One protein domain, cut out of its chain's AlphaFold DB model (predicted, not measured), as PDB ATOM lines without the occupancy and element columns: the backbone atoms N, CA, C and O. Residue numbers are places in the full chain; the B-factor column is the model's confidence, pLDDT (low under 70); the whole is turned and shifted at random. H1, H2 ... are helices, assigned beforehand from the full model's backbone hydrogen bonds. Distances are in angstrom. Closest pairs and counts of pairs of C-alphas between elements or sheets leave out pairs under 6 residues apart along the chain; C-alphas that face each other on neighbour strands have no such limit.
ATOM      1  N   ASN A  31      -0.416  54.654  11.872       90.06
ATOM      2  CA  ASN A  31       0.120  53.308  11.687       90.06
ATOM      3  C   ASN A  31      -0.680  52.589  10.590       90.06
ATOM      4  O   ASN A  31      -1.531  51.741  10.883       90.06
ATOM      5  N   ARG A  32      -0.471  53.001   9.336       92.62
ATOM      6  CA  ARG A  32      -1.066  52.371   8.149       92.62
ATOM      7  C   ARG A  32      -0.043  51.480   7.447       92.62
ATOM      8  O   ARG A  32       1.157  51.675   7.595       92.62
ATOM      9  N   ILE A  33      -0.522  50.512   6.681       92.12
ATOM     10  CA  ILE A  33       0.323  49.731   5.781       92.12
ATOM     11  C   ILE A  33       0.663  50.633   4.586       92.12
ATOM     12  O   ILE A  33      -0.239  51.103   3.895       92.12
ATOM     13  N   GLU A  34       1.946  50.904   4.346       89.00
ATOM     14  CA  GLU A  34       2.364  51.882   3.323       89.00
ATOM     15  C   GLU A  34       1.991  51.469   1.892       89.00
ATOM     16  O   GLU A  34       1.711  52.329   1.063       89.00
ATOM     17  N   SER A  35       1.919  50.167   1.596       88.00
ATOM     18  CA  SER A  35       1.582  49.684   0.250       88.00
ATOM     19  C   SER A  35       0.130  49.952  -0.162       88.00
ATOM     20  O   SER A  35      -0.146  50.072  -1.350       88.00
ATOM     21  N   ASN A  36      -0.802  50.062   0.791       88.62
ATOM     22  CA  ASN A  36      -2.244  50.141   0.503       88.62
ATOM     23  C   ASN A  36      -3.005  51.212   1.307       88.62
ATOM     24  O   ASN A  36      -4.202  51.407   1.108       88.62
ATOM     25  N   ASN A  37      -2.330  51.912   2.218       90.94
ATOM     26  CA  ASN A  37      -2.882  52.923   3.118       90.94
ATOM     27  C   ASN A  37      -3.953  52.441   4.122       90.94
ATOM     28  O   ASN A  37      -4.628  53.264   4.746       90.94
ATOM     29  N   ILE A  38      -4.094  51.134   4.342       93.12
ATOM     30  CA  ILE A  38      -5.040  50.552   5.301       93.12
ATOM     31  C   ILE A  38      -4.458  50.609   6.715       93.12
ATOM     32  O   ILE A  38      -3.333  50.192   6.983       93.12
ATOM     33  N   PHE A  39      -5.262  51.082   7.665       95.88
ATOM     34  CA  PHE A  39      -4.921  51.091   9.084       95.88
ATOM     35  C   PHE A  39      -5.309  49.750   9.719       95.88
ATOM     36  O   PHE A  39      -6.432  49.608  10.207       95.88
ATOM     37  N   SER A  40      -4.403  48.768   9.728       95.56
ATOM     38  CA  SER A  40      -4.671  47.398  10.213       95.56
ATOM     39  C   SER A  40      -5.255  47.360  11.632       95.56
ATOM     40  O   SER A  40      -6.282  46.725  11.860       95.56
ATOM     41  N   SER A  41      -4.690  48.150  12.551       95.38
ATOM     42  CA  SER A  41      -5.165  48.304  13.941       95.38
ATOM     43  C   SER A  41      -6.601  48.832  14.075       95.38
ATOM     44  O   SER A  41      -7.217  48.718  15.132       95.38
ATOM     45  N   ILE A  42      -7.146  49.435  13.016       95.62
ATOM     46  CA  ILE A  42      -8.530  49.914  12.949       95.62
ATOM     47  C   ILE A  42      -9.389  48.925  12.164       95.62
ATOM     48  O   ILE A  42     -10.530  48.682  12.548       95.62
ATOM     49  N   PHE A  43      -8.848  48.391  11.070       96.50
ATOM     50  CA  PHE A  43      -9.528  47.493  10.151       96.50
ATOM     51  C   PHE A  43      -9.862  46.155  10.813       96.50
ATOM     52  O   PHE A  43     -11.035  45.797  10.879       96.50
ATOM     53  N   ILE A  44      -8.865  45.460  11.369       97.69
ATOM     54  CA  ILE A  44      -9.004  44.086  11.881       97.69
ATOM     55  C   ILE A  44     -10.086  43.991  12.971       97.69
ATOM     56  O   ILE A  44     -11.044  43.237  12.770       97.69
ATOM     57  N   PRO A  45     -10.058  44.797  14.058       97.44
ATOM     58  CA  PRO A  45     -11.081  44.698  15.099       97.44
ATOM     59  C   PRO A  45     -12.479  45.054  14.584       97.44
ATOM     60  O   PRO A  45     -13.485  44.553  15.083       97.44
ATOM     61  N   LYS A  46     -12.571  45.933  13.576       96.25
ATOM     62  CA  LYS A  46     -13.860  46.355  13.018       96.25
ATOM     63  C   LYS A  46     -14.470  45.335  12.083       96.25
ATOM     64  O   LYS A  46     -15.668  45.097  12.189       96.25
ATOM     65  N   ILE A  47     -13.672  44.721  11.220       97.06
ATOM     66  CA  ILE A  47     -14.139  43.637  10.359       97.06
ATOM     67  C   ILE A  47     -14.502  42.410  11.193       97.06
ATOM     68  O   ILE A  47     -15.546  41.810  10.936       97.06
ATOM     69  N   SER A  48     -13.718  42.101  12.232       97.75
ATOM     70  CA  SER A  48     -14.049  41.066  13.215       97.75
ATOM     71  C   SER A  48     -15.413  41.330  13.862       97.75
ATOM     72  O   SER A  48     -16.311  40.493  13.768       97.75
ATOM     73  N   ALA A  49     -15.616  42.525  14.429       96.25
ATOM     74  CA  ALA A  49     -16.868  42.882  15.094       96.25
ATOM     75  C   ALA A  49     -18.076  42.933  14.143       96.25
ATOM     76  O   ALA A  49     -19.161  42.493  14.513       96.25
ATOM     77  N   LEU A  50     -17.900  43.460  12.926       95.50
ATOM     78  CA  LEU A  50     -18.965  43.569  11.927       95.50
ATOM     79  C   LEU A  50     -19.477  42.194  11.480       95.50
ATOM     80  O   LEU A  50     -20.677  42.015  11.283       95.50
ATOM     81  N   ASN A  51     -18.567  41.233  11.325       95.56
ATOM     82  CA  ASN A  51     -18.881  39.920  10.765       95.56
ATOM     83  C   ASN A  51     -19.045  38.820  11.822       95.56
ATOM     84  O   ASN A  51     -19.437  37.711  11.475       95.56
ATOM     85  N   GLY A  52     -18.761  39.104  13.098       96.00
ATOM     86  CA  GLY A  52     -18.811  38.106  14.170       96.00
ATOM     87  C   GLY A  52     -17.745  37.015  14.033       96.00
ATOM     88  O   GLY A  52     -17.991  35.873  14.412       96.00
ATOM     89  N   ILE A  53     -16.584  37.363  13.474       97.75
ATOM     90  CA  ILE A  53     -15.451  36.457  13.228       97.75
ATOM     91  C   ILE A  53     -14.276  36.799  14.148       97.75
ATOM     92  O   ILE A  53     -14.246  37.870  14.755       97.75
ATOM     93  N   SER A  54     -13.285  35.918  14.245       98.38
ATOM     94  CA  SER A  54     -12.053  36.186  14.995       98.38
ATOM     95  C   SER A  54     -11.179  37.259  14.328       98.38
ATOM     96  O   SER A  54     -11.254  37.490  13.119       98.38
ATOM     97  N   GLU A  55     -10.305  37.907  15.105       98.31
ATOM     98  CA  GLU A  55      -9.320  38.845  14.548       98.31
ATOM     99  C   GLU A  55      -8.355  38.147  13.578       98.31
ATOM    100  O   GLU A  55      -8.002  38.733  12.562       98.31
ATOM    101  N   GLN A  56      -8.026  36.868  13.802       98.19
ATOM    102  CA  GLN A  56      -7.203  36.072  12.882       98.19
ATOM    103  C   GLN A  56      -7.894  35.832  11.532       98.19
ATOM    104  O   GLN A  56      -7.245  35.776  10.490       98.19
ATOM    105  N   GLU A  57      -9.219  35.672  11.517       98.06
ATOM    106  CA  GLU A  57      -9.975  35.600  10.263       98.06
ATOM    107  C   GLU A  57     -10.026  36.965   9.568       98.06
ATOM    108  O   GLU A  57      -9.858  37.035   8.353       98.06
ATOM    109  N   ALA A  58     -10.183  38.055  10.325       98.06
ATOM    110  CA  ALA A  58     -10.122  39.415   9.789       98.06
ATOM    111  C   ALA A  58      -8.731  39.786   9.233       98.06
ATOM    112  O   ALA A  58      -8.651  40.506   8.238       98.06
ATOM    113  N   GLU A  59      -7.649  39.268   9.819       97.75
ATOM    114  CA  GLU A  59      -6.287  39.358   9.275       97.75
ATOM    115  C   GLU A  59      -6.181  38.663   7.915       97.75
ATOM    116  O   GLU A  59      -5.710  39.271   6.958       97.75
ATOM    117  N   ARG A  60      -6.712  37.441   7.779       97.44
ATOM    118  CA  ARG A  60      -6.732  36.736   6.484       97.44
ATOM    119  C   ARG A  60      -7.511  37.503   5.420       97.44
ATOM    120  O   ARG A  60      -7.068  37.583   4.281       97.44
ATOM    121  N   ILE A  61      -8.638  38.108   5.791       96.19
ATOM    122  CA  ILE A  61      -9.414  38.974   4.889       96.19
ATOM    123  C   ILE A  61      -8.586  40.184   4.441       96.19
ATOM    124  O   ILE A  61      -8.674  40.591   3.284       96.19
ATOM    125  N   LEU A  62      -7.789  40.775   5.337       96.00
ATOM    126  CA  LEU A  62      -6.889  41.870   4.981       96.00
ATOM    127  C   LEU A  62      -5.797  41.402   4.007       96.00
ATOM    128  O   LEU A  62      -5.517  42.107   3.041       96.00
ATOM    129  N   ASP A  63      -5.226  40.217   4.219       94.62
ATOM    130  CA  ASP A  63      -4.236  39.628   3.311       94.62
ATOM    131  C   ASP A  63      -4.827  39.332   1.925       94.62
ATOM    132  O   ASP A  63      -4.207  39.648   0.911       94.62
ATOM    133  N   GLU A  64      -6.050  38.799   1.861       93.00
ATOM    134  CA  GLU A  64      -6.784  38.612   0.603       93.00
ATOM    135  C   GLU A  64      -6.990  39.936  -0.134       93.00
ATOM    136  O   GLU A  64      -6.731  40.017  -1.333       93.00
ATOM    137  N   ILE A  65      -7.419  40.985   0.581       92.38
ATOM    138  CA  ILE A  65      -7.577  42.320   0.000       92.38
ATOM    139  C   ILE A  65      -6.236  42.805  -0.547       92.38
ATOM    140  O   ILE A  65      -6.198  43.291  -1.667       92.38
ATOM    141  N   ASN A  66      -5.135  42.629   0.185       90.38
ATOM    142  CA  ASN A  66      -3.809  43.049  -0.275       90.38
ATOM    143  C   ASN A  66      -3.403  42.371  -1.582       90.38
ATOM    144  O   ASN A  66      -2.916  43.049  -2.478       90.38
ATOM    145  N   LEU A  67      -3.661  41.068  -1.716       89.12
ATOM    146  CA  LEU A  67      -3.438  40.348  -2.970       89.12
ATOM    147  C   LEU A  67      -4.364  40.855  -4.083       89.12
ATOM    148  O   LEU A  67      -3.955  40.951  -5.236       89.12
ATOM    149  N   GLU A  68      -5.612  41.194  -3.748       87.75
ATOM    150  CA  GLU A  68      -6.565  41.769  -4.697       87.75
ATOM    151  C   GLU A  68      -6.112  43.138  -5.235       87.75
ATOM    152  O   GLU A  68      -6.402  43.452  -6.393       87.75
ATOM    153  N   LEU A  69      -5.382  43.917  -4.422       85.50
ATOM    154  CA  LEU A  69      -4.862  45.239  -4.783       85.50
ATOM    155  C   LEU A  69      -3.810  45.212  -5.902       85.50
ATOM    156  O   LEU A  69      -3.645  46.218  -6.591       85.50
ATOM    157  N   ASP A  70      -3.160  44.068  -6.124       81.88
ATOM    158  CA  ASP A  70      -2.086  43.907  -7.108       81.88
ATOM    159  C   ASP A  70      -2.585  43.519  -8.523       81.88
ATOM    160  O   ASP A  70      -1.782  43.393  -9.450       81.88
ATOM    161  N   TYR A  71      -3.897  43.320  -8.732       81.81
ATOM    162  CA  TYR A  71      -4.459  42.913 -10.035       81.81
ATOM    163  C   TYR A  71      -4.916  44.086 -10.921       81.81
ATOM    164  O   TYR A  71      -5.357  45.123 -10.436       81.81
ATOM    165  N   GLU A  72      -4.927  43.875 -12.247       76.62
ATOM    166  CA  GLU A  72      -5.339  44.882 -13.247       76.62
ATOM    167  C   GLU A  72      -6.803  45.356 -13.096       76.62
ATOM    168  O   GLU A  72      -7.090  46.538 -13.276       76.62
ATOM    169  N   ASP A  73      -7.728  44.476 -12.691       79.69
ATOM    170  CA  ASP A  73      -9.168  44.781 -12.542       79.69
ATOM    171  C   ASP A  73      -9.560  45.299 -11.143       79.69
ATOM    172  O   ASP A  73     -10.678  45.087 -10.652       79.69
ATOM    173  N   LEU A  74      -8.632  45.998 -10.489       85.31
ATOM    174  CA  LEU A  74      -8.729  46.444  -9.102       85.31
ATOM    175  C   LEU A  74     -10.068  47.107  -8.745       85.31
ATOM    176  O   LEU A  74     -10.734  46.735  -7.775       85.31
ATOM    177  N   GLY A  75     -10.483  48.089  -9.546       87.62
ATOM    178  CA  GLY A  75     -11.655  48.910  -9.242       87.62
ATOM    179  C   GLY A  75     -12.952  48.104  -9.170       87.62
ATOM    180  O   GLY A  75     -13.759  48.313  -8.262       87.62
ATOM    181  N   LYS A  76     -13.142  47.149 -10.090       89.44
ATOM    182  CA  LYS A  76     -14.354  46.320 -10.133       89.44
ATOM    183  C   LYS A  76     -14.404  45.355  -8.951       89.44
ATOM    184  O   LYS A  76     -15.433  45.287  -8.282       89.44
ATOM    185  N   LYS A  77     -13.297  44.663  -8.659       89.19
ATOM    186  CA  LYS A  77     -13.226  43.716  -7.534       89.19
ATOM    187  C   LYS A  77     -13.460  44.401  -6.190       89.19
ATOM    188  O   LYS A  77     -14.265  43.921  -5.395       89.19
ATOM    189  N   ILE A  78     -12.833  45.560  -5.962       89.62
ATOM    190  CA  ILE A  78     -13.077  46.349  -4.746       89.62
ATOM    191  C   ILE A  78     -14.552  46.735  -4.651       89.62
ATOM    192  O   ILE A  78     -15.147  46.593  -3.587       89.62
ATOM    193  N   TYR A  79     -15.155  47.214  -5.743       91.88
ATOM    194  CA  TYR A  79     -16.564  47.597  -5.737       91.88
ATOM    195  C   TYR A  79     -17.477  46.419  -5.365       91.88
ATOM    196  O   TYR A  79     -18.335  46.563  -4.492       91.88
ATOM    197  N   GLU A  80     -17.270  45.248  -5.970       91.75
ATOM    198  CA  GLU A  80     -18.033  44.029  -5.667       91.75
ATOM    199  C   GLU A  80     -17.862  43.608  -4.200       91.75
ATOM    200  O   GLU A  80     -18.845  43.284  -3.533       91.75
ATOM    201  N   ARG A  81     -16.644  43.697  -3.653       91.50
ATOM    202  CA  ARG A  81     -16.368  43.365  -2.246       91.50
ATOM    203  C   ARG A  81     -17.002  44.369  -1.278       91.50
ATOM    204  O   ARG A  81     -17.591  43.966  -0.277       91.50
ATOM    205  N   LEU A  82     -16.932  45.669  -1.576       93.06
ATOM    206  CA  LEU A  82     -17.552  46.726  -0.766       93.06
ATOM    207  C   LEU A  82     -19.079  46.638  -0.758       93.06
ATOM    208  O   LEU A  82     -19.693  46.976   0.250       93.06
ATOM    209  N   THR A  83     -19.682  46.210  -1.869       94.31
ATOM    210  CA  THR A  83     -21.143  46.146  -2.042       94.31
ATOM    211  C   THR A  83     -21.737  44.763  -1.769       94.31
ATOM    212  O   THR A  83     -22.955  44.598  -1.852       94.31
ATOM    213  N   SER A  84     -20.910  43.776  -1.406       90.62
ATOM    214  CA  SER A  84     -21.368  42.415  -1.144       90.62
ATOM    215  C   SER A  84     -22.384  42.363  -0.003       90.62
ATOM    216  O   SER A  84     -22.134  42.805   1.120       90.62
ATOM    217  N   THR A  85     -23.538  41.756  -0.278       86.81
ATOM    218  CA  THR A  85     -24.612  41.548   0.703       86.81
ATOM    219  C   THR A  85     -24.498  40.213   1.441       86.81
ATOM    220  O   THR A  85     -25.259  39.961   2.373       86.81
ATOM    221  N   SER A  86     -23.563  39.349   1.034       85.94
ATOM    222  CA  SER A  86     -23.356  38.004   1.583       85.94
ATOM    223  C   SER A  86     -21.888  37.733   1.897       85.94
ATOM    224  O   SER A  86     -20.995  38.295   1.267       85.94
ATOM    225  N   GLY A  87     -21.632  36.822   2.835       90.12
ATOM    226  CA  GLY A  87     -20.274  36.539   3.296       90.12
ATOM    227  C   GLY A  87     -19.726  37.681   4.151       90.12
ATOM    228  O   GLY A  87     -20.458  38.270   4.944       90.12
ATOM    229  N   VAL A  88     -18.434  37.971   3.993       93.12
ATOM    230  CA  VAL A  88     -17.745  39.027   4.741       93.12
ATOM    231  C   VAL A  88     -18.166  40.398   4.214       93.12
ATOM    232  O   VAL A  88     -17.891  40.748   3.069       93.12
ATOM    233  N   LYS A  89     -18.794  41.193   5.075       95.12
ATOM    234  CA  LYS A  89     -19.151  42.589   4.828       95.12
ATOM    235  C   LYS A  89     -17.984  43.502   5.202       95.12
ATOM    236  O   LYS A  89     -17.402  43.364   6.280       95.12
ATOM    237  N   LEU A  90     -17.676  44.466   4.334       95.00
ATOM    238  CA  LEU A  90     -16.744  45.564   4.634       95.00
ATOM    239  C   LEU A  90     -17.462  46.841   5.085       95.00
ATOM    240  O   LEU A  90     -16.893  47.639   5.826       95.00
ATOM    241  N   ILE A  91     -18.707  47.020   4.641       95.19
ATOM    242  CA  ILE A  91     -19.579  48.135   5.007       95.19
ATOM    243  C   ILE A  91     -20.898  47.555   5.509       95.19
ATOM    244  O   ILE A  91     -21.503  46.696   4.867       95.19
ATOM    245  N   ASP A  92     -21.364  48.048   6.652       94.00
ATOM    246  CA  ASP A  92     -22.730  47.802   7.098       94.00
ATOM    247  C   ASP A  92     -23.666  48.842   6.472       94.00
ATOM    248  O   ASP A  92     -23.691  49.992   6.911       94.00
ATOM    249  N   PHE A  93     -24.419  48.472   5.436       92.94
ATOM    250  CA  PHE A  93     -25.407  49.374   4.833       92.94
ATOM    251  C   PHE A  93     -26.731  49.431   5.611       92.94
ATOM    252  O   PHE A  93     -27.497  50.372   5.423       92.94
ATOM    253  N   GLU A  94     -27.009  48.463   6.490       91.94
ATOM    254  CA  GLU A  94     -28.255  48.417   7.265       91.94
ATOM    255  C   GLU A  94     -28.164  49.292   8.521       91.94
ATOM    256  O   GLU A  94     -29.112  49.995   8.866       91.94
ATOM    257  N   LYS A  95     -27.009  49.282   9.198       91.81
ATOM    258  CA  LYS A  95     -26.735  50.088  10.400       91.81
ATOM    259  C   LYS A  95     -25.574  51.051  10.164       91.81
ATOM    260  O   LYS A  95     -24.589  51.064  10.907       91.81
ATOM    261  N   PHE A  96     -25.716  51.877   9.126       91.44
ATOM    262  CA  PHE A  96     -24.626  52.677   8.569       91.44
ATOM    263  C   PHE A  96     -23.911  53.575   9.587       91.44
ATOM    264  O   PHE A  96     -22.683  53.565   9.654       91.44
ATOM    265  N   ASP A  97     -24.665  54.287  10.424       88.44
ATOM    266  CA  ASP A  97     -24.105  55.271  11.360       88.44
ATOM    267  C   ASP A  97     -23.529  54.653  12.644       88.44
ATOM    268  O   ASP A  97     -22.734  55.284  13.340       88.44
ATOM    269  N   ILE A  98     -23.945  53.430  12.989       86.38
ATOM    270  CA  ILE A  98     -23.621  52.794  14.277       86.38
ATOM    271  C   ILE A  98     -22.484  51.781  14.112       86.38
ATOM    272  O   ILE A  98     -21.590  51.700  14.957       86.38
ATOM    273  N   SER A  99     -22.507  51.005  13.026       89.50
ATOM    274  CA  SER A  99     -21.542  49.931  12.788       89.50
ATOM    275  C   SER A  99     -20.250  50.436  12.135       89.50
ATOM    276  O   SER A  99     -19.157  49.958  12.471       89.50
ATOM    277  N   ASN A 100     -20.342  51.430  11.241       93.56
ATOM    278  CA  ASN A 100     -19.194  51.917  10.475       93.56
ATOM    279  C   ASN A 100     -18.404  52.999  11.220       93.56
ATOM    280  O   ASN A 100     -18.928  53.782  12.010       93.56
ATOM    281  N   ASN A 101     -17.102  53.055  10.941       93.38
ATOM    282  CA  ASN A 101     -16.206  54.062  11.495       93.38
ATOM    283  C   ASN A 101     -15.753  55.038  10.408       93.38
ATOM    284  O   ASN A 101     -14.960  54.673   9.543       93.38
ATOM    285  N   PHE A 102     -16.144  56.303  10.538       95.31
ATOM    286  CA  PHE A 102     -15.675  57.380   9.669       95.31
ATOM    287  C   PHE A 102     -14.481  58.089  10.304       95.31
ATOM    288  O   PHE A 102     -14.576  58.686  11.383       95.31
TER     289      PHE A 102
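AT A GLANCE: This is residues 31 to 102 of the 111 residues of an uncharacterized protein of Flavobacterium columnare (UniProt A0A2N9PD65). Helices H2 and H3 form a V joined by a tight link at residues 70 to 73, and H1 packs steeply on the H2 arm, closest at Ala 58. The long link at residues 84 to 95 runs back from H3 into the space between H1 and H3, then leads to the short H4. The printed part has 72 residues with four named helices, H1, H2, H3, H4 in chain order, and no named strand; the class is all helix. It is compact, with a radius of gyration of the C-alphas of 12.1 A and spans of 33 by 26 by 22 A.

HOW THE PARTS SIT: H2, residues 55 to 69, touches H1, residues 40 to 51, closest at the C-alphas of Ile 44 and Ala 58, 5.2 A apart. They run opposite ways at a steep tilt of 69 degrees, only just short of about perpendicular. H2 and H3, residues 74 to 83, touch only at the corner by their link, and only just, with 3 pairs of C-alphas within 8 A; H2 takes part with Glu 68 alone, its C-alpha 6.8 A from that of Leu 74. They run opposite ways at a tilt of 36 degrees, only just steep. H4, residues 96 to 99, is close to H1 but not clearly touching, the closest C-alphas, of Leu 50 and Ser 99, being 6.9 A apart. H1 and H3 are apart. In H2 and H3 every O i to N i+4 pair is within hydrogen-bond range, in H1 6 of 8, and H4 is too short for such a pair.

IN THESE COORDINATES: H2 is 20.8 A long from first to last C-alpha, H1 16.1 A and H3 14.3 A. C-alpha 40, where H1 begins, is at (-4.671, 47.398, 10.213); C-alpha 99, where H4 ends, is at (-21.542, 49.931, 12.788).

THE WHOLE: The C-alphas of Glu 72 and Ile 98 are farthest apart, at 34.0 A. Residues 71 to 76, of which 74 to 76 belong to H3, stand free. The printed part has no cut, and no printed residue is under 70 in pLDDT.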